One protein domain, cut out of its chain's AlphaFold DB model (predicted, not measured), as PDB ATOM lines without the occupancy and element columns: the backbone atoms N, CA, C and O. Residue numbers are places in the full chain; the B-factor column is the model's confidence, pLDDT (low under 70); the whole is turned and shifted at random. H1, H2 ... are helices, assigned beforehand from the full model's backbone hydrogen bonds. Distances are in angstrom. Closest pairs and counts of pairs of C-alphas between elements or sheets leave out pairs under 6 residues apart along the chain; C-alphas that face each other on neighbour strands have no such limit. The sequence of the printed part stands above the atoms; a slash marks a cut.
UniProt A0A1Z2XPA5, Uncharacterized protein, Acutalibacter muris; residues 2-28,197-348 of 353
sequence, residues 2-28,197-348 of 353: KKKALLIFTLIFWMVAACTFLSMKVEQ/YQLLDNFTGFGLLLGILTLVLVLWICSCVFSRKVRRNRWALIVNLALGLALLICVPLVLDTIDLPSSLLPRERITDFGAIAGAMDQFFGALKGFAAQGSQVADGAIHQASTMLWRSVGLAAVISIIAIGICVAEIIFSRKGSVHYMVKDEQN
ATOM      1  N   LYS A   2     -20.092  24.709 -72.408       66.25
ATOM      2  CA  LYS A   2     -21.060  25.071 -71.340       66.25
ATOM      3  C   LYS A   2     -20.899  24.323 -69.995       66.25
ATOM      4  O   LYS A   2     -20.989  24.932 -68.943       66.25
ATOM      5  N   LYS A   3     -20.595  23.017 -70.019       70.88
ATOM      6  CA  LYS A   3     -20.466  22.183 -68.800       70.88
ATOM      7  C   LYS A   3     -19.220  22.474 -67.955       70.88
ATOM      8  O   LYS A   3     -19.292  22.423 -66.737       70.88
ATOM      9  N   LYS A   4     -18.084  22.765 -68.603       73.38
ATOM     10  CA  LYS A   4     -16.836  23.109 -67.901       73.38
ATOM     11  C   LYS A   4     -16.929  24.507 -67.288       73.38
ATOM     12  O   LYS A   4     -16.503  24.696 -66.163       73.38
ATOM     13  N   ALA A   5     -17.552  25.442 -68.010       79.31
ATOM     14  CA  ALA A   5     -17.811  26.791 -67.513       79.31
ATOM     15  C   ALA A   5     -18.702  26.782 -66.260       79.31
ATOM     16  O   ALA A   5     -18.393  27.469 -65.297       79.31
ATOM     17  N   LEU A   6     -19.747  25.944 -66.236       81.81
ATOM     18  CA  LEU A   6     -20.625  25.811 -65.071       81.81
ATOM     19  C   LEU A   6     -19.870  25.303 -63.830       81.81
ATOM     20  O   LEU A   6     -20.046  25.864 -62.760       81.81
ATOM     21  N   LEU A   7     -18.989  24.307 -63.975       81.88
ATOM     22  CA  LEU A   7     -18.188  23.778 -62.857       81.88
ATOM     23  C   LEU A   7     -17.168  24.782 -62.306       81.88
ATOM     24  O   LEU A   7     -16.879  24.791 -61.111       81.88
ATOM     25  N   ILE A   8     -16.596  25.612 -63.177       85.56
ATOM     26  CA  ILE A   8     -15.701  26.693 -62.752       85.56
ATOM     27  C   ILE A   8     -16.513  27.747 -61.993       85.56
ATOM     28  O   ILE A   8     -16.124  28.143 -60.901       85.56
ATOM     29  N   PHE A   9     -17.677  28.133 -62.522       88.31
ATOM     30  CA  PHE A   9     -18.558  29.101 -61.873       88.31
ATOM     31  C   PHE A   9     -19.029  28.627 -60.491       88.31
ATOM     32  O   PHE A   9     -19.033  29.415 -59.554       88.31
ATOM     33  N   THR A  10     -19.356  27.340 -60.329       87.25
ATOM     34  CA  THR A  10     -19.741  26.792 -59.019       87.25
ATOM     35  C   THR A  10     -18.610  26.848 -57.998       87.25
ATOM     36  O   THR A  10     -18.875  27.135 -56.838       87.25
ATOM     37  N   LEU A  11     -17.357  26.606 -58.411       90.25
ATOM     38  CA  LEU A  11     -16.209  26.725 -57.507       90.25
ATOM     39  C   LEU A  11     -15.974  28.179 -57.103       90.25
ATOM     40  O   LEU A  11     -15.769  28.456 -55.929       90.25
ATOM     41  N   ILE A  12     -16.036  29.101 -58.067       92.12
ATOM     42  CA  ILE A  12     -15.878  30.536 -57.801       92.12
ATOM     43  C   ILE A  12     -16.960  31.009 -56.830       92.12
ATOM     44  O   ILE A  12     -16.641  31.665 -55.848       92.12
ATOM     45  N   PHE A  13     -18.221  30.640 -57.066       92.88
ATOM     46  CA  PHE A  13     -19.323  31.004 -56.179       92.88
ATOM     47  C   PHE A  13     -19.117  30.467 -54.758       92.88
ATOM     48  O   PHE A  13     -19.299  31.203 -53.792       92.88
ATOM     49  N   TRP A  14     -18.688  29.206 -54.633       94.31
ATOM     50  CA  TRP A  14     -18.375  28.603 -53.339       94.31
ATOM     51  C   TRP A  14     -17.242  29.349 -52.623       94.31
ATOM     52  O   TRP A  14     -17.385  29.699 -51.457       94.31
ATOM     53  N   MET A  15     -16.150  29.653 -53.336       93.00
ATOM     54  CA  MET A  15     -15.006  30.388 -52.785       93.00
ATOM     55  C   MET A  15     -15.395  31.793 -52.335       93.00
ATOM     56  O   MET A  15     -15.007  32.198 -51.249       93.00
ATOM     57  N   VAL A  16     -16.187  32.522 -53.128       95.50
ATOM     58  CA  VAL A  16     -16.663  33.862 -52.755       95.50
ATOM     59  C   VAL A  16     -17.483  33.797 -51.469       95.50
ATOM     60  O   VAL A  16     -17.209  34.566 -50.557       95.50
ATOM     61  N   ALA A  17     -18.421  32.853 -51.358       93.50
ATOM     62  CA  ALA A  17     -19.227  32.698 -50.149       93.50
ATOM     63  C   ALA A  17     -18.373  32.349 -48.915       93.50
ATOM     64  O   ALA A  17     -18.540  32.958 -47.863       93.50
ATOM     65  N   ALA A  18     -17.420  31.419 -49.047       91.94
ATOM     66  CA  ALA A  18     -16.495  31.076 -47.966       91.94
ATOM     67  C   ALA A  18     -15.615  32.273 -47.554       91.94
ATOM     68  O   ALA A  18     -15.449  32.534 -46.365       91.94
ATOM     69  N   CYS A  19     -15.105  33.038 -48.527       92.38
ATOM     70  CA  CYS A  19     -14.356  34.269 -48.279       92.38
ATOM     71  C   CYS A  19     -15.210  35.336 -47.582       92.38
ATOM     72  O   CYS A  19     -14.681  36.057 -46.745       92.38
ATOM     73  N   THR A  20     -16.506  35.442 -47.890       93.56
ATOM     74  CA  THR A  20     -17.414  36.368 -47.196       93.56
ATOM     75  C   THR A  20     -17.520  36.023 -45.715       93.56
ATOM     76  O   THR A  20     -17.325  36.908 -44.887       93.56
ATOM     77  N   PHE A  21     -17.747  34.751 -45.368       92.75
ATOM     78  CA  PHE A  21     -17.797  34.333 -43.962       92.75
ATOM     79  C   PHE A  21     -16.467  34.567 -43.243       92.75
ATOM     80  O   PHE A  21     -16.454  35.110 -42.142       92.75
ATOM     81  N   LEU A  22     -15.349  34.223 -43.891       90.06
ATOM     82  CA  LEU A  22     -14.022  34.474 -43.334       90.06
ATOM     83  C   LEU A  22     -13.790  35.973 -43.099       90.06
ATOM     84  O   LEU A  22     -13.319  36.350 -42.036       90.06
ATOM     85  N   SER A  23     -14.150  36.826 -44.061       90.31
ATOM     86  CA  SER A  23     -13.994  38.278 -43.943       90.31
ATOM     87  C   SER A  23     -14.806  38.851 -42.785       90.31
ATOM     88  O   SER A  23     -14.292  39.696 -42.065       90.31
ATOM     89  N   MET A  24     -16.043  38.382 -42.591       89.75
ATOM     90  CA  MET A  24     -16.889  38.821 -41.477       89.75
ATOM     91  C   MET A  24     -16.284  38.438 -40.125       89.75
ATOM     92  O   MET A  24     -16.211  39.278 -39.235       89.75
ATOM     93  N   LYS A  25     -15.810  37.194 -39.976       90.62
ATOM     94  CA  LYS A  25     -15.182  36.752 -38.723       90.62
ATOM     95  C   LYS A  25     -13.870  37.496 -38.463       90.62
ATOM     96  O   LYS A  25     -13.633  37.920 -37.343       90.62
ATOM     97  N   VAL A  26     -13.051  37.724 -39.492       88.12
ATOM     98  CA  VAL A  26     -11.825  38.534 -39.367       88.12
ATOM     99  C   VAL A  26     -12.137  39.949 -38.889       88.12
ATOM    100  O   VAL A  26     -11.423  40.458 -38.035       88.12
ATOM    101  N   GLU A  27     -13.177  40.587 -39.425       87.31
ATOM    102  CA  GLU A  27     -13.585  41.927 -38.997       87.31
ATOM    103  C   GLU A  27     -14.005  41.942 -37.523       87.31
ATOM    104  O   GLU A  27     -13.565  42.821 -36.792       87.31
ATOM    105  N   GLN A  28     -14.771  40.942 -37.079       87.31
ATOM    106  CA  GLN A  28     -15.193  40.798 -35.681       87.31
ATOM    107  C   GLN A  28     -14.009  40.602 -34.726       87.31
ATOM    108  O   GLN A  28     -13.881  41.346 -33.761       87.31
ATOM    109  N   TYR A 197      -2.552  29.749 -24.869       89.81
ATOM    110  CA  TYR A 197      -3.228  28.462 -25.024       89.81
ATOM    111  C   TYR A 197      -4.504  28.574 -25.852       89.81
ATOM    112  O   TYR A 197      -4.754  27.690 -26.673       89.81
ATOM    113  N   GLN A 198      -5.266  29.658 -25.706       90.62
ATOM    114  CA  GLN A 198      -6.426  29.935 -26.546       90.62
ATOM    115  C   GLN A 198      -6.019  30.063 -28.021       90.62
ATOM    116  O   GLN A 198      -6.620  29.428 -28.888       90.62
ATOM    117  N   LEU A 199      -4.946  30.800 -28.330       90.38
ATOM    118  CA  LEU A 199      -4.405  30.892 -29.692       90.38
ATOM    119  C   LEU A 199      -4.030  29.510 -30.255       90.38
ATOM    120  O   LEU A 199      -4.342  29.199 -31.407       90.38
ATOM    121  N   LEU A 200      -3.373  28.673 -29.451       88.06
ATOM    122  CA  LEU A 200      -2.953  27.334 -29.869       88.06
ATOM    123  C   LEU A 200      -4.136  26.389 -30.086       88.06
ATOM    124  O   LEU A 200      -4.096  25.579 -31.014       88.06
ATOM    125  N   ASP A 201      -5.185  26.483 -29.271       87.38
ATOM    126  CA  ASP A 201      -6.380  25.656 -29.434       87.38
ATOM    127  C   ASP A 201      -7.115  25.997 -30.741       87.38
ATOM    128  O   ASP A 201      -7.505  25.099 -31.502       87.38
ATOM    129  N   ASN A 202      -7.146  27.286 -31.103       89.38
ATOM    130  CA  ASN A 202      -7.686  27.769 -32.377       89.38
ATOM    131  C   ASN A 202      -6.974  27.196 -33.615       89.38
ATOM    132  O   ASN A 202      -7.575  27.113 -34.692       89.38
ATOM    133  N   PHE A 203      -5.728  26.719 -33.496       86.38
ATOM    134  CA  PHE A 203      -5.061  26.022 -34.602       86.38
ATOM    135  C   PHE A 203      -5.802  24.757 -35.030       86.38
ATOM    136  O   PHE A 203      -5.756  24.390 -36.208       86.38
ATOM    137  N   THR A 204      -6.532  24.110 -34.120       85.75
ATOM    138  CA  THR A 204      -7.419  22.992 -34.464       85.75
ATOM    139  C   THR A 204      -8.535  23.451 -35.408       85.75
ATOM    140  O   THR A 204      -8.792  22.790 -36.418       85.75
ATOM    141  N   GLY A 205      -9.136  24.614 -35.137       87.25
ATOM    142  CA  GLY A 205     -10.136  25.253 -35.997       87.25
ATOM    143  C   GLY A 205      -9.583  25.598 -37.383       87.25
ATOM    144  O   GLY A 205     -10.185  25.246 -38.401       87.25
ATOM    145  N   PHE A 206      -8.380  26.178 -37.459       86.75
ATOM    146  CA  PHE A 206      -7.719  26.424 -38.748       86.75
ATOM    147  C   PHE A 206      -7.403  25.132 -39.510       86.75
ATOM    148  O   PHE A 206      -7.579  25.077 -40.729       86.75
ATOM    149  N   GLY A 207      -6.989  24.073 -38.809       85.81
ATOM    150  CA  GLY A 207      -6.781  22.749 -39.397       85.81
ATOM    151  C   GLY A 207      -8.063  22.168 -40.004       85.81
ATOM    152  O   GLY A 207      -8.033  21.631 -41.114       85.81
ATOM    153  N   LEU A 208      -9.202  22.331 -39.320       88.88
ATOM    154  CA  LEU A 208     -10.526  21.954 -39.824       88.88
ATOM    155  C   LEU A 208     -10.915  22.759 -41.069       88.88
ATOM    156  O   LEU A 208     -11.320  22.161 -42.068       88.88
ATOM    157  N   LEU A 209     -10.749  24.085 -41.050       90.50
ATOM    158  CA  LEU A 209     -11.023  24.943 -42.210       90.50
ATOM    159  C   LEU A 209     -10.163  24.553 -43.414       90.50
ATOM    160  O   LEU A 209     -10.684  24.400 -44.521       90.50
ATOM    161  N   LEU A 210      -8.865  24.323 -43.203       88.12
ATOM    162  CA  LEU A 210      -7.963  23.852 -44.249       88.12
ATOM    163  C   LEU A 210      -8.419  22.493 -44.799       88.12
ATOM    164  O   LEU A 210      -8.454  22.307 -46.013       88.12
ATOM    165  N   GLY A 211      -8.826  21.569 -43.925       87.31
ATOM    166  CA  GLY A 211      -9.392  20.276 -44.311       87.31
ATOM    167  C   GLY A 211     -10.686  20.392 -45.129       87.31
ATOM    168  O   GLY A 211     -10.871  19.667 -46.106       87.31
ATOM    169  N   ILE A 212     -11.575  21.325 -44.779       90.06
ATOM    170  CA  ILE A 212     -12.795  21.609 -45.549       90.06
ATOM    171  C   ILE A 212     -12.427  22.134 -46.942       90.06
ATOM    172  O   ILE A 212     -12.948  21.636 -47.943       90.06
ATOM    173  N   LEU A 213     -11.495  23.089 -47.027       90.00
ATOM    174  CA  LEU A 213     -11.027  23.646 -48.299       90.00
ATOM    175  C   LEU A 213     -10.404  22.568 -49.198       90.00
ATOM    176  O   LEU A 213     -10.734  22.492 -50.387       90.00
ATOM    177  N   THR A 214      -9.553  21.693 -48.653       87.19
ATOM    178  CA  THR A 214      -8.953  20.595 -49.428       87.19
ATOM    179  C   THR A 214     -10.009  19.599 -49.897       87.19
ATOM    180  O   THR A 214      -9.992  19.201 -51.065       87.19
ATOM    181  N   LEU A 215     -10.976  19.243 -49.048       87.69
ATOM    182  CA  LEU A 215     -12.069  18.340 -49.408       87.69
ATOM    183  C   LEU A 215     -12.938  18.912 -50.540       87.69
ATOM    184  O   LEU A 215     -13.261  18.193 -51.486       87.69
ATOM    185  N   VAL A 216     -13.266  20.206 -50.503       90.00
ATOM    186  CA  VAL A 216     -14.028  20.880 -51.571       90.00
ATOM    187  C   VAL A 216     -13.258  20.879 -52.890       90.00
ATOM    188  O   VAL A 216     -13.834  20.566 -53.936       90.00
ATOM    189  N   LEU A 217     -11.952  21.163 -52.858       88.50
ATOM    190  CA  LEU A 217     -11.099  21.092 -54.048       88.50
ATOM    191  C   LEU A 217     -11.078  19.679 -54.640       88.50
ATOM    192  O   LEU A 217     -11.213  19.508 -55.854       88.50
ATOM    193  N   VAL A 218     -10.975  18.656 -53.793       86.00
ATOM    194  CA  VAL A 218     -10.991  17.247 -54.202       86.00
ATOM    195  C   VAL A 218     -12.342  16.865 -54.828       86.00
ATOM    196  O   VAL A 218     -12.371  16.328 -55.943       86.00
ATOM    197  N   LEU A 219     -13.465  17.228 -54.198       85.69
ATOM    198  CA  LEU A 219     -14.816  17.029 -54.746       85.69
ATOM    199  C   LEU A 219     -15.000  17.741 -56.093       85.69
ATOM    200  O   LEU A 219     -15.624  17.199 -57.015       85.69
ATOM    201  N   TRP A 220     -14.429  18.936 -56.248       88.25
ATOM    202  CA  TRP A 220     -14.465  19.686 -57.499       88.25
ATOM    203  C   TRP A 220     -13.656  19.005 -58.614       88.25
ATOM    204  O   TRP A 220     -14.157  18.855 -59.737       88.25
ATOM    205  N   ILE A 221     -12.447  18.512 -58.316       85.44
ATOM    206  CA  ILE A 221     -11.621  17.748 -59.266       85.44
ATOM    207  C   ILE A 221     -12.361  16.476 -59.706       85.44
ATOM    208  O   ILE A 221     -12.470  16.202 -60.908       85.44
ATOM    209  N   CYS A 222     -12.937  15.726 -58.763       81.06
ATOM    210  CA  CYS A 222     -13.718  14.527 -59.066       81.06
ATOM    211  C   CYS A 222     -14.965  14.849 -59.910       81.06
ATOM    212  O   CYS A 222     -15.243  14.178 -60.912       81.06
ATOM    213  N   SER A 223     -15.641  15.963 -59.626       84.00
ATOM    214  CA  SER A 223     -16.757  16.461 -60.442       84.00
ATOM    215  C   SER A 223     -16.326  16.808 -61.874       84.00
ATOM    216  O   SER A 223     -17.021  16.463 -62.838       84.00
ATOM    217  N   CYS A 224     -15.138  17.393 -62.057       81.81
ATOM    218  CA  CYS A 224     -14.556  17.635 -63.378       81.81
ATOM    219  C   CYS A 224     -14.328  16.333 -64.163       81.81
ATOM    220  O   CYS A 224     -14.661  16.270 -65.354       81.81
ATOM    221  N   VAL A 225     -13.829  15.277 -63.516       80.00
ATOM    222  CA  VAL A 225     -13.619  13.958 -64.140       80.00
ATOM    223  C   VAL A 225     -14.951  13.321 -64.550       80.00
ATOM    224  O   VAL A 225     -15.103  12.886 -65.700       80.00
ATOM    225  N   PHE A 226     -15.951  13.316 -63.665       75.94
ATOM    226  CA  PHE A 226     -17.253  12.696 -63.938       75.94
ATOM    227  C   PHE A 226     -18.119  13.468 -64.934       75.94
ATOM    228  O   PHE A 226     -18.922  12.861 -65.652       75.94
ATOM    229  N   SER A 227     -17.892  14.774 -65.084       75.88
ATOM    230  CA  SER A 227     -18.584  15.605 -66.075       75.88
ATOM    231  C   SER A 227     -18.376  15.151 -67.527       75.88
ATOM    232  O   SER A 227     -19.195  15.459 -68.399       75.88
ATOM    233  N   ARG A 228     -17.328  14.359 -67.813       75.12
ATOM    234  CA  ARG A 228     -17.077  13.796 -69.151       75.12
ATOM    235  C   ARG A 228     -18.185  12.834 -69.601       75.12
ATOM    236  O   ARG A 228     -18.471  12.768 -70.793       75.12
ATOM    237  N   LYS A 229     -18.852  12.131 -68.671       73.19
ATOM    238  CA  LYS A 229     -19.948  11.172 -68.944       73.19
ATOM    239  C   LYS A 229     -21.190  11.458 -68.081       73.19
ATOM    240  O   LYS A 229     -21.698  10.578 -67.389       73.19
ATOM    241  N   VAL A 230     -21.721  12.685 -68.169       66.81
ATOM    242  CA  VAL A 230     -22.842  13.185 -67.333       66.81
ATOM    243  C   VAL A 230     -24.036  12.230 -67.248       66.81
ATOM    244  O   VAL A 230     -24.536  12.000 -66.158       66.81
ATOM    245  N   ARG A 231     -24.497  11.644 -68.366       66.75
ATOM    246  CA  ARG A 231     -25.690  10.768 -68.368       66.75
ATOM    247  C   ARG A 231     -25.518   9.496 -67.532       66.75
ATOM    248  O   ARG A 231     -26.529   8.940 -67.111       66.75
ATOM    249  N   ARG A 232     -24.286   9.045 -67.288       72.31
ATOM    250  CA  ARG A 232     -24.017   7.867 -66.454       72.31
ATOM    251  C   ARG A 232     -23.771   8.238 -64.993       72.31
ATOM    252  O   ARG A 232     -24.205   7.519 -64.109       72.31
ATOM    253  N   ASN A 233     -23.158   9.395 -64.754       76.81
ATOM    254  CA  ASN A 233     -22.665   9.785 -63.432       76.81
ATOM    255  C   ASN A 233     -23.475  10.934 -62.804       76.81
ATOM    256  O   ASN A 233     -22.953  11.687 -61.989       76.81
ATOM    257  N   ARG A 234     -24.747  11.089 -63.196       77.06
ATOM    258  CA  ARG A 234     -25.631  12.173 -62.718       77.06
ATOM    259  C   ARG A 234     -25.776  12.161 -61.196       77.06
ATOM    260  O   ARG A 234     -25.679  13.212 -60.583       77.06
ATOM    261  N   TRP A 235     -25.937  10.975 -60.611       75.75
ATOM    262  CA  TRP A 235     -26.041  10.807 -59.161       75.75
ATOM    263  C   TRP A 235     -24.779  11.255 -58.424       75.75
ATOM    264  O   TRP A 235     -24.887  12.055 -57.507       75.75
ATOM    265  N   ALA A 236     -23.593  10.840 -58.876       77.75
ATOM    266  CA  ALA A 236     -22.330  11.273 -58.273       77.75
ATOM    267  C   ALA A 236     -22.148  12.802 -58.335       77.75
ATOM    268  O   ALA A 236     -21.720  13.419 -57.369       77.75
ATOM    269  N   LEU A 237     -22.543  13.443 -59.443       80.69
ATOM    270  CA  LEU A 237     -22.485  14.905 -59.561       80.69
ATOM    271  C   LEU A 237     -23.461  15.621 -58.613       80.69
ATOM    272  O   LEU A 237     -23.117  16.675 -58.088       80.69
ATOM    273  N   ILE A 238     -24.656  15.064 -58.392       83.44
ATOM    274  CA  ILE A 238     -25.630  15.609 -57.431       83.44
ATOM    275  C   ILE A 238     -25.115  15.445 -55.999       83.44
ATOM    276  O   ILE A 238     -25.186  16.391 -55.221       83.44
ATOM    277  N   VAL A 239     -24.559  14.278 -55.666       84.56
ATOM    278  CA  VAL A 239     -23.978  14.006 -54.344       84.56
ATOM    279  C   VAL A 239     -22.807  14.947 -54.061       84.56
ATOM    280  O   VAL A 239     -22.784  15.569 -53.004       84.56
ATOM    281  N   ASN A 240     -21.898  15.149 -55.019       86.31
ATOM    282  CA  ASN A 240     -20.775  16.078 -54.854       86.31
ATOM    283  C   ASN A 240     -21.233  17.529 -54.682       86.31
ATOM    284  O   ASN A 240     -20.650  18.262 -53.888       86.31
ATOM    285  N   LEU A 241     -22.284  17.945 -55.398       86.75
ATOM    286  CA  LEU A 241     -22.871  19.271 -55.219       86.75
ATOM    287  C   LEU A 241     -23.490  19.422 -53.822       86.75
ATOM    288  O   LEU A 241     -23.258  20.430 -53.163       86.75
ATOM    289  N   ALA A 242     -24.244  18.419 -53.361       88.44
ATOM    290  CA  ALA A 242     -24.849  18.421 -52.033       88.44
ATOM    291  C   ALA A 242     -23.787  18.445 -50.921       88.44
ATOM    292  O   ALA A 242     -23.907  19.233 -49.989       88.44
ATOM    293  N   LEU A 243     -22.717  17.653 -51.055       89.12
ATOM    294  CA  LEU A 243     -21.569  17.673 -50.147       89.12
ATOM    295  C   LEU A 243     -20.864  19.032 -50.152       89.12
ATOM    296  O   LEU A 243     -20.560  19.552 -49.087       89.12
ATOM    297  N   GLY A 244     -20.649  19.642 -51.321       89.00
ATOM    298  CA  GLY A 244     -20.054  20.978 -51.415       89.00
ATOM    299  C   GLY A 244     -20.888  22.055 -50.710       89.00
ATOM    300  O   GLY A 244     -20.331  22.906 -50.020       89.00
ATOM    301  N   LEU A 245     -22.219  21.996 -50.827       92.25
ATOM    302  CA  LEU A 245     -23.122  22.898 -50.103       92.25
ATOM    303  C   LEU A 245     -23.128  22.624 -48.594       92.25
ATOM    304  O   LEU A 245     -23.093  23.569 -47.815       92.25
ATOM    305  N   ALA A 246     -23.122  21.356 -48.176       92.56
ATOM    306  CA  ALA A 246     -23.014  20.997 -46.764       92.56
ATOM    307  C   ALA A 246     -21.701  21.514 -46.156       92.56
ATOM    308  O   ALA A 246     -21.714  22.120 -45.092       92.56
ATOM    309  N   LEU A 247     -20.582  21.366 -46.872       92.19
ATOM    310  CA  LEU A 247     -19.286  21.900 -46.457       92.19
ATOM    311  C   LEU A 247     -19.278  23.427 -46.384       92.19
ATOM    312  O   LEU A 247     -18.632  23.967 -45.495       92.19
ATOM    313  N   LEU A 248     -20.019  24.119 -47.258       93.56
ATOM    314  CA  LEU A 248     -20.177  25.572 -47.163       93.56
ATOM    315  C   LEU A 248     -20.896  25.983 -45.874       93.56
ATOM    316  O   LEU A 248     -20.520  26.981 -45.275       93.56
ATOM    317  N   ILE A 249     -21.901  25.216 -45.439       93.69
ATOM    318  CA  ILE A 249     -22.609  25.442 -44.167       93.69
ATOM    319  C   ILE A 249     -21.696  25.139 -42.973       93.69
ATOM    320  O   ILE A 249     -21.786  25.807 -41.950       93.69
ATOM    321  N   CYS A 250     -20.782  24.175 -43.099       91.69
ATOM    322  CA  CYS A 250     -19.801  23.897 -42.052       91.69
ATOM    323  C   CYS A 250     -18.785  25.031 -41.857       91.69
ATOM    324  O   CYS A 250     -18.242  25.141 -40.766       91.69
ATOM    325  N   VAL A 251     -18.517  25.867 -42.870       93.00
ATOM    326  CA  VAL A 251     -17.558  26.983 -42.751       93.00
ATOM    327  C   VAL A 251     -17.922  27.945 -41.613       93.00
ATOM    328  O   VAL A 251     -17.093  28.083 -40.718       93.00
ATOM    329  N   PRO A 252     -19.115  28.578 -41.577       92.81
ATOM    330  CA  PRO A 252     -19.477  29.463 -40.473       92.81
ATOM    331  C   PRO A 252     -19.518  28.729 -39.129       92.81
ATOM    332  O   PRO A 252     -19.039  29.273 -38.150       92.81
ATOM    333  N   LEU A 253     -19.959  27.465 -39.084       92.00
ATOM    334  CA  LEU A 253     -19.966  26.687 -37.836       92.00
ATOM    335  C   LEU A 253     -18.566  26.480 -37.248       92.00
ATOM    336  O   LEU A 253     -18.411  26.470 -36.035       92.00
ATOM    337  N   VAL A 254     -17.554  26.278 -38.096       91.50
ATOM    338  CA  VAL A 254     -16.163  26.177 -37.635       91.50
ATOM    339  C   VAL A 254     -15.614  27.561 -37.300       91.50
ATOM    340  O   VAL A 254     -14.895  27.696 -36.317       91.50
ATOM    341  N   LEU A 255     -15.964  28.596 -38.067       90.62
ATOM    342  CA  LEU A 255     -15.555  29.969 -37.760       90.62
ATOM    343  C   LEU A 255     -16.098  30.440 -36.407       90.62
ATOM    344  O   LEU A 255     -15.343  31.046 -35.666       90.62
ATOM    345  N   ASP A 256     -17.333  30.094 -36.047       89.00
ATOM    346  CA  ASP A 256     -17.938  30.436 -34.749       89.00
ATOM    347  C   ASP A 256     -17.221  29.783 -33.556       89.00
ATOM    348  O   ASP A 256     -17.411  30.209 -32.424       89.00
ATOM    349  N   THR A 257     -16.410  28.745 -33.788       87.50
ATOM    350  CA  THR A 257     -15.580  28.120 -32.740       87.50
ATOM    351  C   THR A 257     -14.193  28.740 -32.601       87.50
ATOM    352  O   THR A 257     -13.452  28.347 -31.706       87.50
ATOM    353  N   ILE A 258     -13.812  29.642 -33.510       87.44
ATOM    354  CA  ILE A 258     -12.498  30.284 -33.503       87.44
ATOM    355  C   ILE A 258     -12.634  31.612 -32.778       87.44
ATOM    356  O   ILE A 258     -13.178  32.545 -33.351       87.44
ATOM    357  N   ASP A 259     -12.089  31.711 -31.575       87.12
ATOM    358  CA  ASP A 259     -12.089  32.954 -30.797       87.12
ATOM    359  C   ASP A 259     -10.646  33.306 -30.465       87.12
ATOM    360  O   ASP A 259     -10.016  32.663 -29.617       87.12
ATOM    361  N   LEU A 260     -10.087  34.271 -31.196       85.81
ATOM    362  CA  LEU A 260      -8.677  34.615 -31.110       85.81
ATOM    363  C   LEU A 260      -8.449  35.594 -29.956       85.81
ATOM    364  O   LEU A 260      -9.176  36.577 -29.816       85.81
ATOM    365  N   PRO A 261      -7.406  35.376 -29.141       87.06
ATOM    366  CA  PRO A 261      -7.070  36.307 -28.076       87.06
ATOM    367  C   PRO A 261      -6.640  37.639 -28.690       87.06
ATOM    368  O   PRO A 261      -5.630  37.721 -29.397       87.06
ATOM    369  N   SER A 262      -7.399  38.695 -28.408       84.62
ATOM    370  CA  SER A 262      -7.181  40.007 -29.019       84.62
ATOM    371  C   SER A 262      -5.819  40.620 -28.660       84.62
ATOM    372  O   SER A 262      -5.307  41.426 -29.433       84.62
ATOM    373  N   SER A 263      -5.188  40.172 -27.567       85.19
ATOM    374  CA  SER A 263      -3.858  40.612 -27.127       85.19
ATOM    375  C   SER A 263      -2.693  40.171 -28.015       85.19
ATOM    376  O   SER A 263      -1.674  40.854 -28.095       85.19
ATOM    377  N   LEU A 264      -2.844  39.043 -28.714       85.31
ATOM    378  CA  LEU A 264      -1.823  38.488 -29.609       85.31
ATOM    379  C   LEU A 264      -2.065  38.875 -31.071       85.31
ATOM    380  O   LEU A 264      -1.290  38.496 -31.952       85.31
ATOM    381  N   LEU A 265      -3.151  39.605 -31.348       84.69
ATOM    382  CA  LEU A 265      -3.494  40.009 -32.699       84.69
ATOM    383  C   LEU A 265      -2.716  41.263 -33.123       84.69
ATOM    384  O   LEU A 265      -2.626  42.238 -32.376       84.69
ATOM    385  N   PRO A 266      -2.187  41.276 -34.358       78.62
ATOM    386  CA  PRO A 266      -1.476  42.426 -34.894       78.62
ATOM    387  C   PRO A 266      -2.393  43.641 -35.062       78.62
ATOM    388  O   PRO A 266      -3.600  43.528 -35.291       78.62
ATOM    389  N   ARG A 267      -1.776  44.826 -35.041       75.44
ATOM    390  CA  ARG A 267      -2.462  46.118 -35.177       75.44
ATOM    391  C   ARG A 267      -3.176  46.282 -36.520       75.44
ATOM    392  O   ARG A 267      -4.266  46.834 -36.570       75.44
ATOM    393  N   GLU A 268      -2.540  45.876 -37.622       73.00
ATOM    394  CA  GLU A 268      -3.043  46.197 -38.966       73.00
ATOM    395  C   GLU A 268      -3.954  45.113 -39.546       73.00
ATOM    396  O   GLU A 268      -5.024  45.386 -40.085       73.00
ATOM    397  N   ARG A 269      -3.446  43.879 -39.575       74.12
ATOM    398  CA  ARG A 269      -3.975  42.816 -40.426       74.12
ATOM    399  C   ARG A 269      -3.762  41.493 -39.742       74.12
ATOM    400  O   ARG A 269      -2.623  41.111 -39.515       74.12
ATOM    401  N   ILE A 270      -4.836  40.733 -39.574       74.12
ATOM    402  CA  ILE A 270      -4.776  39.368 -39.044       74.12
ATOM    403  C   ILE A 270      -3.816  38.448 -39.826       74.12
ATOM    404  O   ILE A 270      -3.307  37.471 -39.295       74.12
ATOM    405  N   THR A 271      -3.552  38.763 -41.102       71.50
ATOM    406  CA  THR A 271      -2.625  38.019 -41.966       71.50
ATOM    407  C   THR A 271      -1.160  38.375 -41.737       71.50
ATOM    408  O   THR A 271      -0.301  37.860 -42.455       71.50
ATOM    409  N   ASP A 272      -0.853  39.280 -40.808       79.81
ATOM    410  CA  ASP A 272       0.513  39.499 -40.354       79.81
ATOM    411  C   ASP A 272       0.948  38.340 -39.452       79.81
ATOM    412  O   ASP A 272       1.101  38.436 -38.234       79.81
ATOM    413  N   PHE A 273       1.136  37.193 -40.101       78.69
ATOM    414  CA  PHE A 273       1.656  35.990 -39.475       78.69
ATOM    415  C   PHE A 273       3.069  36.205 -38.927       78.69
ATOM    416  O   PHE A 273       3.498  35.421 -38.089       78.69
ATOM    417  N   GLY A 274       3.785  37.241 -39.382       83.00
ATOM    418  CA  GLY A 274       5.096  37.607 -38.860       83.00
ATOM    419  C   GLY A 274       5.007  38.088 -37.417       83.00
ATOM    420  O   GLY A 274       5.725  37.566 -36.570       83.00
ATOM    421  N   ALA A 275       4.080  39.002 -37.123       83.44
ATOM    422  CA  ALA A 275       3.843  39.487 -35.763       83.44
ATOM    423  C   ALA A 275       3.419  38.355 -34.807       83.44
ATOM    424  O   ALA A 275       4.002  38.200 -33.735       83.44
ATOM    425  N   ILE A 276       2.472  37.507 -35.229       84.88
ATOM    426  CA  ILE A 276       1.990  36.374 -34.415       84.88
ATOM    427  C   ILE A 276       3.110  35.348 -34.190       84.88
ATOM    428  O   ILE A 276       3.339  34.909 -33.063       84.88
ATOM    429  N   ALA A 277       3.838  34.972 -35.247       86.19
ATOM    430  CA  ALA A 277       4.956  34.038 -35.131       86.19
ATOM    431  C   ALA A 277       6.090  34.612 -34.273       86.19
ATOM    432  O   ALA A 277       6.698  33.866 -33.513       86.19
ATOM    433  N   GLY A 278       6.343  35.921 -34.357       88.50
ATOM    434  CA  GLY A 278       7.306  36.622 -33.513       88.50
ATOM    435  C   GLY A 278       6.920  36.580 -32.035       88.50
ATOM    436  O   GLY A 278       7.756  36.227 -31.206       88.50
ATOM    437  N   ALA A 279       5.652  36.848 -31.705       88.06
ATOM    438  CA  ALA A 279       5.142  36.737 -30.337       88.06
ATOM    439  C   ALA A 279       5.276  35.304 -29.791       88.06
ATOM    440  O   ALA A 279       5.759  35.098 -28.678       88.06
ATOM    441  N   MET A 280       4.924  34.297 -30.599       89.81
ATOM    442  CA  MET A 280       5.113  32.890 -30.234       89.81
ATOM    443  C   MET A 280       6.591  32.528 -30.041       89.81
ATOM    444  O   MET A 280       6.923  31.814 -29.096       89.81
ATOM    445  N   ASP A 281       7.484  32.990 -30.919       90.00
ATOM    446  CA  ASP A 281       8.915  32.692 -30.827       90.00
ATOM    447  C   ASP A 281       9.547  33.340 -29.592       90.00
ATOM    448  O   ASP A 281      10.292  32.675 -28.876       90.00
ATOM    449  N   GLN A 282       9.173  34.581 -29.263       90.50
ATOM    450  CA  GLN A 282       9.591  35.227 -28.017       90.50
ATOM    451  C   GLN A 282       9.071  34.473 -26.789       90.50
ATOM    452  O   GLN A 282       9.846  34.175 -25.877       90.50
ATOM    453  N   PHE A 283       7.786  34.108 -26.781       92.00
ATOM    454  CA  PHE A 283       7.165  33.379 -25.678       92.00
ATOM    455  C   PHE A 283       7.836  32.018 -25.444       92.00
ATOM    456  O   PHE A 283       8.361  31.740 -24.365       92.00
ATOM    457  N   PHE A 284       7.893  31.164 -26.470       90.69
ATOM    458  CA  PHE A 284       8.505  29.839 -26.346       90.69
ATOM    459  C   PHE A 284      10.029  29.891 -26.247       90.69
ATOM    460  O   PHE A 284      10.629  28.989 -25.664       90.69
ATOM    461  N   GLY A 285      10.670  30.918 -26.801       89.00
ATOM    462  CA  GLY A 285      12.097  31.180 -26.647       89.00
ATOM    463  C   GLY A 285      12.460  31.428 -25.187       89.00
ATOM    464  O   GLY A 285      13.353  30.760 -24.659       89.00
ATOM    465  N   ALA A 286      11.708  32.295 -24.506       88.81
ATOM    466  CA  ALA A 286      11.870  32.541 -23.076       88.81
ATOM    467  C   ALA A 286      11.585  31.281 -22.238       88.81
ATOM    468  O   ALA A 286      12.388  30.926 -21.373       88.81
ATOM    469  N   LEU A 287      10.518  30.533 -22.554       89.81
ATOM    470  CA  LEU A 287      10.215  29.267 -21.870       89.81
ATOM    471  C   LEU A 287      11.301  28.203 -22.048       89.81
ATOM    472  O   LEU A 287      11.593  27.470 -21.107       89.81
ATOM    473  N   LYS A 288      11.953  28.113 -23.212       87.94
ATOM    474  CA  LYS A 288      13.090  27.192 -23.397       87.94
ATOM    475  C   LYS A 288      14.246  27.523 -22.455       87.94
ATOM    476  O   LYS A 288      14.912  26.602 -21.986       87.94
ATOM    477  N   GLY A 289      14.464  28.808 -22.164       85.19
ATOM    478  CA  GLY A 289      15.441  29.256 -21.171       85.19
ATOM    479  C   GLY A 289      15.143  28.697 -19.779       85.19
ATOM    480  O   GLY A 289      16.043  28.170 -19.128       85.19
ATOM    481  N   PHE A 290      13.875  28.723 -19.366       86.81
ATOM    482  CA  PHE A 290      13.420  28.130 -18.102       86.81
ATOM    483  C   PHE A 290      13.471  26.599 -18.105       86.81
ATOM    484  O   PHE A 290      13.969  25.984 -17.160       86.81
ATOM    485  N   ALA A 291      13.035  25.958 -19.189       85.50
ATOM    486  CA  ALA A 291      13.066  24.502 -19.320       85.50
ATOM    487  C   ALA A 291      14.502  23.951 -19.244       85.50
ATOM    488  O   ALA A 291      14.746  22.936 -18.592       85.50
ATOM    489  N   ALA A 292      15.482  24.651 -19.830       84.06
ATOM    490  CA  ALA A 292      16.898  24.291 -19.727       84.06
ATOM    491  C   ALA A 292      17.439  24.352 -18.284       84.06
ATOM    492  O   ALA A 292      18.404  23.659 -17.962       84.06
ATOM    493  N   GLN A 293      16.807  25.143 -17.413       82.25
ATOM    494  CA  GLN A 293      17.126  25.245 -15.986       82.25
ATOM    495  C   GLN A 293      16.369  24.212 -15.130       82.25
ATOM    496  O   GLN A 293      16.548  24.172 -13.915       82.25
ATOM    497  N   GLY A 294      15.570  23.335 -15.752       79.62
ATOM    498  CA  GLY A 294      14.832  22.265 -15.078       79.62
ATOM    499  C   GLY A 294      13.402  22.629 -14.673       79.62
ATOM    500  O   GLY A 294      12.792  21.879 -13.909       79.62
ATOM    501  N   SER A 295      12.860  23.741 -15.180       84.50
ATOM    502  CA  SER A 295      11.464  24.131 -14.960       84.50
ATOM    503  C   SER A 295      10.488  23.097 -15.517       84.50
ATOM    504  O   SER A 295      10.407  22.876 -16.728       84.50
ATOM    505  N   GLN A 296       9.694  22.491 -14.631       83.94
ATOM    506  CA  GLN A 296       8.615  21.585 -15.036       83.94
ATOM    507  C   GLN A 296       7.439  22.335 -15.665       83.94
ATOM    508  O   GLN A 296       6.737  21.780 -16.510       83.94
ATOM    509  N   VAL A 297       7.218  23.588 -15.262       80.94
ATOM    510  CA  VAL A 297       6.113  24.406 -15.768       80.94
ATOM    511  C   VAL A 297       6.378  24.815 -17.214       80.94
ATOM    512  O   VAL A 297       5.506  24.647 -18.069       80.94
ATOM    513  N   ALA A 298       7.597  25.270 -17.511       81.94
ATOM    514  CA  ALA A 298       7.992  25.632 -18.863       81.94
ATOM    515  C   ALA A 298       8.034  24.412 -19.796       81.94
ATOM    516  O   ALA A 298       7.514  24.481 -20.913       81.94
ATOM    517  N   ASP A 299       8.579  23.280 -19.339       84.88
ATOM    518  CA  ASP A 299       8.606  22.042 -20.131       84.88
ATOM    519  C   ASP A 299       7.184  21.520 -20.411       84.88
ATOM    520  O   ASP A 299       6.844  21.185 -21.550       84.88
ATOM    521  N   GLY A 300       6.302  21.562 -19.406       85.56
ATOM    522  CA  GLY A 300       4.885  21.232 -19.558       85.56
ATOM    523  C   GLY A 300       4.172  22.130 -20.572       85.56
ATOM    524  O   GLY A 300       3.451  21.629 -21.440       85.56
ATOM    525  N   ALA A 301       4.417  23.442 -20.527       83.44
ATOM    526  CA  ALA A 301       3.830  24.400 -21.460       83.44
ATOM    527  C   ALA A 301       4.302  24.180 -22.907       83.44
ATOM    528  O   ALA A 301       3.481  24.165 -23.830       83.44
ATOM    529  N   ILE A 302       5.602  23.940 -23.109       86.75
ATOM    530  CA  ILE A 302       6.180  23.617 -24.423       86.75
ATOM    531  C   ILE A 302       5.603  22.297 -24.947       86.75
ATOM    532  O   ILE A 302       5.199  22.206 -26.113       86.75
ATOM    533  N   HIS A 303       5.513  21.272 -24.094       86.38
ATOM    534  CA  HIS A 303       4.945  19.988 -24.483       86.38
ATOM    535  C   HIS A 303       3.467  20.139 -24.865       86.38
ATOM    536  O   HIS A 303       3.057  19.624 -25.911       86.38
ATOM    537  N   GLN A 304       2.663  20.856 -24.078       85.69
ATOM    538  CA  GLN A 304       1.254  21.103 -24.382       85.69
ATOM    539  C   GLN A 304       1.095  21.803 -25.737       85.69
ATOM    540  O   GLN A 304       0.366  21.299 -26.598       85.69
ATOM    541  N   ALA A 305       1.854  22.873 -25.978       84.62
ATOM    542  CA  ALA A 305       1.843  23.581 -27.253       84.62
ATOM    543  C   ALA A 305       2.193  22.665 -28.435       84.62
ATOM    544  O   ALA A 305       1.490  22.644 -29.449       84.62
ATOM    545  N   SER A 306       3.227  21.828 -28.285       85.50
ATOM    546  CA  SER A 306       3.608  20.863 -29.320       85.50
ATOM    547  C   SER A 306       2.486  19.859 -29.614       85.50
ATOM    548  O   SER A 306       2.220  19.546 -30.774       85.50
ATOM    549  N   THR A 307       1.776  19.384 -28.587       85.25
ATOM    550  CA  THR A 307       0.685  18.418 -28.770       85.25
ATOM    551  C   THR A 307      -0.518  19.030 -29.470       85.25
ATOM    552  O   THR A 307      -1.112  18.365 -30.319       85.25
ATOM    553  N   MET A 308      -0.861  20.286 -29.168       83.12
ATOM    554  CA  MET A 308      -1.946  21.011 -29.837       83.12
ATOM    555  C   MET A 308      -1.626  21.233 -31.321       83.12
ATOM    556  O   MET A 308      -2.454  20.935 -32.183       83.12
ATOM    557  N   LEU A 309      -0.383  21.610 -31.639       83.44
ATOM    558  CA  LEU A 309       0.102  21.716 -33.019       83.44
ATOM    559  C   LEU A 309       0.057  20.377 -33.772       83.44
ATOM    560  O   LEU A 309      -0.425  20.301 -34.900       83.44
ATOM    561  N   TRP A 310       0.521  19.287 -33.157       83.19
ATOM    562  CA  TRP A 310       0.465  17.970 -33.796       83.19
ATOM    563  C   TRP A 310      -0.967  17.473 -34.000       83.19
ATOM    564  O   TRP A 310      -1.245  16.811 -35.002       83.19
ATOM    565  N   ARG A 311      -1.890  17.808 -33.089       82.56
ATOM    566  CA  ARG A 311      -3.318  17.502 -33.244       82.56
ATOM    567  C   ARG A 311      -3.917  18.234 -34.440       82.56
ATOM    568  O   ARG A 311      -4.590  17.582 -35.236       82.56
ATOM    569  N   SER A 312      -3.640  19.526 -34.616       79.62
ATOM    570  CA  SER A 312      -4.174  20.291 -35.750       79.62
ATOM    571  C   SER A 312      -3.650  19.775 -37.097       79.62
ATOM    572  O   SER A 312      -4.438  19.506 -38.009       79.62
ATOM    573  N   VAL A 313      -2.339  19.526 -37.200       82.19
ATOM    574  CA  VAL A 313      -1.710  18.954 -38.403       82.19
ATOM    575  C   VAL A 313      -2.232  17.544 -38.681       82.19
ATOM    576  O   VAL A 313      -2.579  17.222 -39.819       82.19
ATOM    577  N   GLY A 314      -2.326  16.704 -37.648       81.88
ATOM    578  CA  GLY A 314      -2.845  15.345 -37.761       81.88
ATOM    579  C   GLY A 314      -4.289  15.322 -38.258       81.88
ATOM    580  O   GLY A 314      -4.621  14.549 -39.158       81.88
ATOM    581  N   LEU A 315      -5.134  16.209 -37.738       82.38
ATOM    582  CA  LEU A 315      -6.536  16.310 -38.128       82.38
ATOM    583  C   LEU A 315      -6.680  16.762 -39.591       82.38
ATOM    584  O   LEU A 315      -7.389  16.114 -40.367       82.38
ATOM    585  N   ALA A 316      -5.938  17.792 -40.008       79.69
ATOM    586  CA  ALA A 316      -5.907  18.239 -41.403       79.69
ATOM    587  C   ALA A 316      -5.411  17.136 -42.361       79.69
ATOM    588  O   ALA A 316      -5.968  16.941 -43.451       79.69
ATOM    589  N   ALA A 317      -4.394  16.368 -41.950       82.50
ATOM    590  CA  ALA A 317      -3.860  15.252 -42.726       82.50
ATOM    591  C   ALA A 317      -4.881  14.112 -42.873       82.50
ATOM    592  O   ALA A 317      -5.079  13.612 -43.982       82.50
ATOM    593  N   VAL A 318      -5.574  13.730 -41.795       87.00
ATOM    594  CA  VAL A 318      -6.607  12.682 -41.823       87.00
ATOM    595  C   VAL A 318      -7.753  13.066 -42.757       87.00
ATOM    596  O   VAL A 318      -8.131  12.259 -43.608       87.00
ATOM    597  N   ILE A 319      -8.260  14.302 -42.670       83.06
ATOM    598  CA  ILE A 319      -9.313  14.790 -43.577       83.06
ATOM    599  C   ILE A 319      -8.840  14.727 -45.032       83.06
ATOM    600  O   ILE A 319      -9.561  14.234 -45.901       83.06
ATOM    601  N   SER A 320      -7.602  15.149 -45.296       77.81
ATOM    602  CA  SER A 320      -7.023  15.126 -46.642       77.81
ATOM    603  C   SER A 320      -6.870  13.699 -47.188       77.81
ATOM    604  O   SER A 320      -7.185  13.442 -48.351       77.81
ATOM    605  N   ILE A 321      -6.451  12.740 -46.357       84.38
ATOM    606  CA  ILE A 321      -6.347  11.322 -46.737       84.38
ATOM    607  C   ILE A 321      -7.730  10.737 -47.038       84.38
ATOM    608  O   ILE A 321      -7.895  10.053 -48.052       84.38
ATOM    609  N   ILE A 322      -8.735  11.028 -46.204       83.56
ATOM    610  CA  ILE A 322     -10.122  10.592 -46.428       83.56
ATOM    611  C   ILE A 322     -10.645  11.164 -47.750       83.56
ATOM    612  O   ILE A 322     -11.202  10.418 -48.556       83.56
ATOM    613  N   ALA A 323     -10.405  12.451 -48.017       76.88
ATOM    614  CA  ALA A 323     -10.801  13.105 -49.261       76.88
ATOM    615  C   ALA A 323     -10.215  12.390 -50.489       76.88
ATOM    616  O   ALA A 323     -10.937  12.033 -51.427       76.88
ATOM    617  N   ILE A 324      -8.906  12.121 -50.469       78.12
ATOM    618  CA  ILE A 324      -8.214  11.409 -51.550       78.12
ATOM    619  C   ILE A 324      -8.767   9.984 -51.696       78.12
ATOM    620  O   ILE A 324      -9.035   9.545 -52.817       78.12
ATOM    621  N   GLY A 325      -8.985   9.279 -50.582       79.81
ATOM    622  CA  GLY A 325      -9.538   7.926 -50.557       79.81
ATOM    623  C   GLY A 325     -10.923   7.837 -51.201       79.81
ATOM    624  O   GLY A 325     -11.147   6.963 -52.042       79.81
ATOM    625  N   ILE A 326     -11.818   8.780 -50.882       76.38
ATOM    626  CA  ILE A 326     -13.147   8.891 -51.505       76.38
ATOM    627  C   ILE A 326     -12.997   9.071 -53.018       76.38
ATOM    628  O   ILE A 326     -13.573   8.304 -53.792       76.38
ATOM    629  N   CYS A 327     -12.152  10.002 -53.462       71.56
ATOM    630  CA  CYS A 327     -11.943  10.239 -54.890       71.56
ATOM    631  C   CYS A 327     -11.375   9.016 -55.632       71.56
ATOM    632  O   CYS A 327     -11.832   8.686 -56.731       71.56
ATOM    633  N   VAL A 328     -10.411   8.301 -55.046       76.94
ATOM    634  CA  VAL A 328      -9.857   7.075 -55.641       76.94
ATOM    635  C   VAL A 328     -10.922   5.979 -55.726       76.94
ATOM    636  O   VAL A 328     -11.066   5.349 -56.780       76.94
ATOM    637  N   ALA A 329     -11.706   5.776 -54.663       74.12
ATOM    638  CA  ALA A 329     -12.789   4.798 -54.643       74.12
ATOM    639  C   ALA A 329     -13.832   5.097 -55.732       74.12
ATOM    640  O   ALA A 329     -14.165   4.213 -56.527       74.12
ATOM    641  N   GLU A 330     -14.284   6.347 -55.850       70.44
ATOM    642  CA  GLU A 330     -15.251   6.746 -56.875       70.44
ATOM    643  C   GLU A 330     -14.713   6.543 -58.305       70.44
ATOM    644  O   GLU A 330     -15.444   6.092 -59.199       70.44
ATOM    645  N   ILE A 331     -13.421   6.803 -58.546       69.19
ATOM    646  CA  ILE A 331     -12.774   6.546 -59.844       69.19
ATOM    647  C   ILE A 331     -12.755   5.043 -60.164       69.19
ATOM    648  O   ILE A 331     -13.076   4.648 -61.295       69.19
ATOM    649  N   ILE A 332     -12.410   4.194 -59.191       72.31
ATOM    650  CA  ILE A 332     -12.361   2.733 -59.357       72.31
ATOM    651  C   ILE A 332     -13.763   2.167 -59.625       72.31
ATOM    652  O   ILE A 332     -13.945   1.399 -60.579       72.31
ATOM    653  N   PHE A 333     -14.774   2.577 -58.852       65.81
ATOM    654  CA  PHE A 333     -16.160   2.137 -59.043       65.81
ATOM    655  C   PHE A 333     -16.727   2.586 -60.395       65.81
ATOM    656  O   PHE A 333     -17.364   1.796 -61.101       65.81
ATOM    657  N   SER A 334     -16.413   3.809 -60.829       62.59
ATOM    658  CA  SER A 334     -16.773   4.291 -62.164       62.59
ATOM    659  C   SER A 334     -16.108   3.466 -63.279       62.59
ATOM    660  O   SER A 334     -16.746   3.186 -64.299       62.59
ATOM    661  N   ARG A 335     -14.863   2.995 -63.106       60.84
ATOM    662  CA  ARG A 335     -14.223   2.080 -64.073       60.84
ATOM    663  C   ARG A 335     -14.896   0.703 -64.107       60.84
ATOM    664  O   ARG A 335     -15.234   0.254 -65.201       60.84
ATOM    665  N   LYS A 336     -15.174   0.077 -62.956       55.75
ATOM    666  CA  LYS A 336     -15.855  -1.238 -62.883       55.75
ATOM    667  C   LYS A 336     -17.259  -1.216 -63.490       55.75
ATOM    668  O   LYS A 336     -17.605  -2.117 -64.251       55.75
ATOM    669  N   GLY A 337     -18.027  -0.148 -63.266       51.31
ATOM    670  CA  GLY A 337     -19.319   0.037 -63.930       51.31
ATOM    671  C   GLY A 337     -19.206   0.069 -65.460       51.31
ATOM    672  O   GLY A 337     -20.125  -0.349 -66.149       51.31
ATOM    673  N   SER A 338     -18.068   0.493 -66.023       45.78
ATOM    674  CA  SER A 338     -17.862   0.495 -67.478       45.78
ATOM    675  C   SER A 338     -17.749  -0.891 -68.102       45.78
ATOM    676  O   SER A 338     -18.115  -1.037 -69.263       45.78
ATOM    677  N   VAL A 339     -17.279  -1.882 -67.346       46.62
ATOM    678  CA  VAL A 339     -17.152  -3.263 -67.827       46.62
ATOM    679  C   VAL A 339     -18.526  -3.935 -67.861       46.62
ATOM    680  O   VAL A 339     -18.859  -4.629 -68.814       46.62
ATOM    681  N   HIS A 340     -19.379  -3.647 -66.875       38.66
ATOM    682  CA  HIS A 340     -20.669  -4.324 -66.747       38.66
ATOM    683  C   HIS A 340     -21.719  -3.893 -67.790       38.66
ATOM    684  O   HIS A 340     -22.596  -4.687 -68.127       38.66
ATOM    685  N   TYR A 341     -21.626  -2.664 -68.318       40.00
ATOM    686  CA  TYR A 341     -22.498  -2.199 -69.406       40.00
ATOM    687  C   TYR A 341     -22.068  -2.726 -70.784       40.00
ATOM    688  O   TYR A 341     -22.945  -3.021 -71.586       40.00
ATOM    689  N   MET A 342     -20.767  -2.928 -71.049       39.91
ATOM    690  CA  MET A 342     -20.335  -3.518 -72.330       39.91
ATOM    691  C   MET A 342     -20.782  -4.976 -72.479       39.91
ATOM    692  O   MET A 342     -21.244  -5.359 -73.547       39.91
ATOM    693  N   VAL A 343     -20.762  -5.758 -71.395       46.09
ATOM    694  CA  VAL A 343     -21.245  -7.153 -71.417       46.09
ATOM    695  C   VAL A 343     -22.755  -7.237 -71.688       46.09
ATOM    696  O   VAL A 343     -23.231  -8.193 -72.298       46.09
ATOM    697  N   LYS A 344     -23.533  -6.230 -71.267       40.66
ATOM    698  CA  LYS A 344     -24.989  -6.208 -71.474       40.66
ATOM    699  C   LYS A 344     -25.376  -5.822 -72.907       40.66
ATOM    700  O   LYS A 344     -26.379  -6.327 -73.407       40.66
ATOM    701  N   ASP A 345     -24.571  -4.989 -73.566       46.03
ATOM    702  CA  ASP A 345     -24.756  -4.651 -74.981       46.03
ATOM    703  C   ASP A 345     -24.296  -5.799 -75.904       46.03
ATOM    704  O   ASP A 345     -24.979  -6.096 -76.882       46.03
ATOM    705  N   GLU A 346     -23.234  -6.538 -75.550       47.53
ATOM    706  CA  GLU A 346     -22.838  -7.758 -76.281       47.53
ATOM    707  C   GLU A 346     -23.862  -8.899 -76.144       47.53
ATOM    708  O   GLU A 346     -24.148  -9.590 -77.121       47.53
ATOM    709  N   GLN A 347     -24.489  -9.080 -74.975       46.69
ATOM    710  CA  GLN A 347     -25.531 -10.106 -74.812       46.69
ATOM    711  C   GLN A 347     -26.866  -9.760 -75.488       46.69
ATOM    712  O   GLN A 347     -27.601 -10.670 -75.872       46.69
ATOM    713  N   ASN A 348     -27.188  -8.475 -75.667       47.12
ATOM    714  CA  ASN A 348     -28.384  -8.063 -76.407       47.12
ATOM    715  C   ASN A 348     -28.169  -8.019 -77.930       47.12
ATOM    716  O   ASN A 348     -29.142  -8.152 -78.669       47.12
TER     717      ASN A 348
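This is residues 2 to 28 and 197 to 348 of the 353 residues of an uncharacterized protein of Acutalibacter muris (UniProt A0A1Z2XPA5). A rod of helices: the very long H5 runs beside H2, which forms an up-and-down bundle with H1 and H3, each against the one before, while H4 makes a corner with H5 at one end. Residues 339 to 348 stick out at the other. The printed part has 179 residues with five named helices, H1 to H5, class all helix; it is loose, with a radius of gyration of the C-alphas of 22.5 A, spanning 82 by 35 by 22 A.

Start with H5, residues 296 to 348: its residues 305 to 327 alone touch H2, residues 197 to 229, at a shallow tilt of 12 degrees, closest at C-alphas 204 and 312, 4.4 A. H2 and H3, residues 234 to 255, form a hairpin, closest at C-alphas 223 and 237, 6.0 A. H1, residues 2 to 28, touches H3, closest at C-alphas 21 and 252, 6.2 A. H4, residues 273 to 292, touches H5 at a steep tilt of 54 degrees, closest at C-alphas 291 and 299, 5.2 A. Every O i to N i+4 pair is within hydrogen-bond range in H1 and H4, 24 of 29 in H2, 16 of 18 in H3 and 44 of 49 in H5.

Find C-alpha 296 at (8.615, 21.585, -15.036); H5 runs 77.6 A to C-alpha 348 at (-28.384, -8.063, -76.407). H2 spans 50.1 A, H1 39.4 A.

Residues 29 to 196 are not printed, a gap of 20.2 A between C-alphas. The link H3 to H4 is long. Low confidence includes residues 333 to 348.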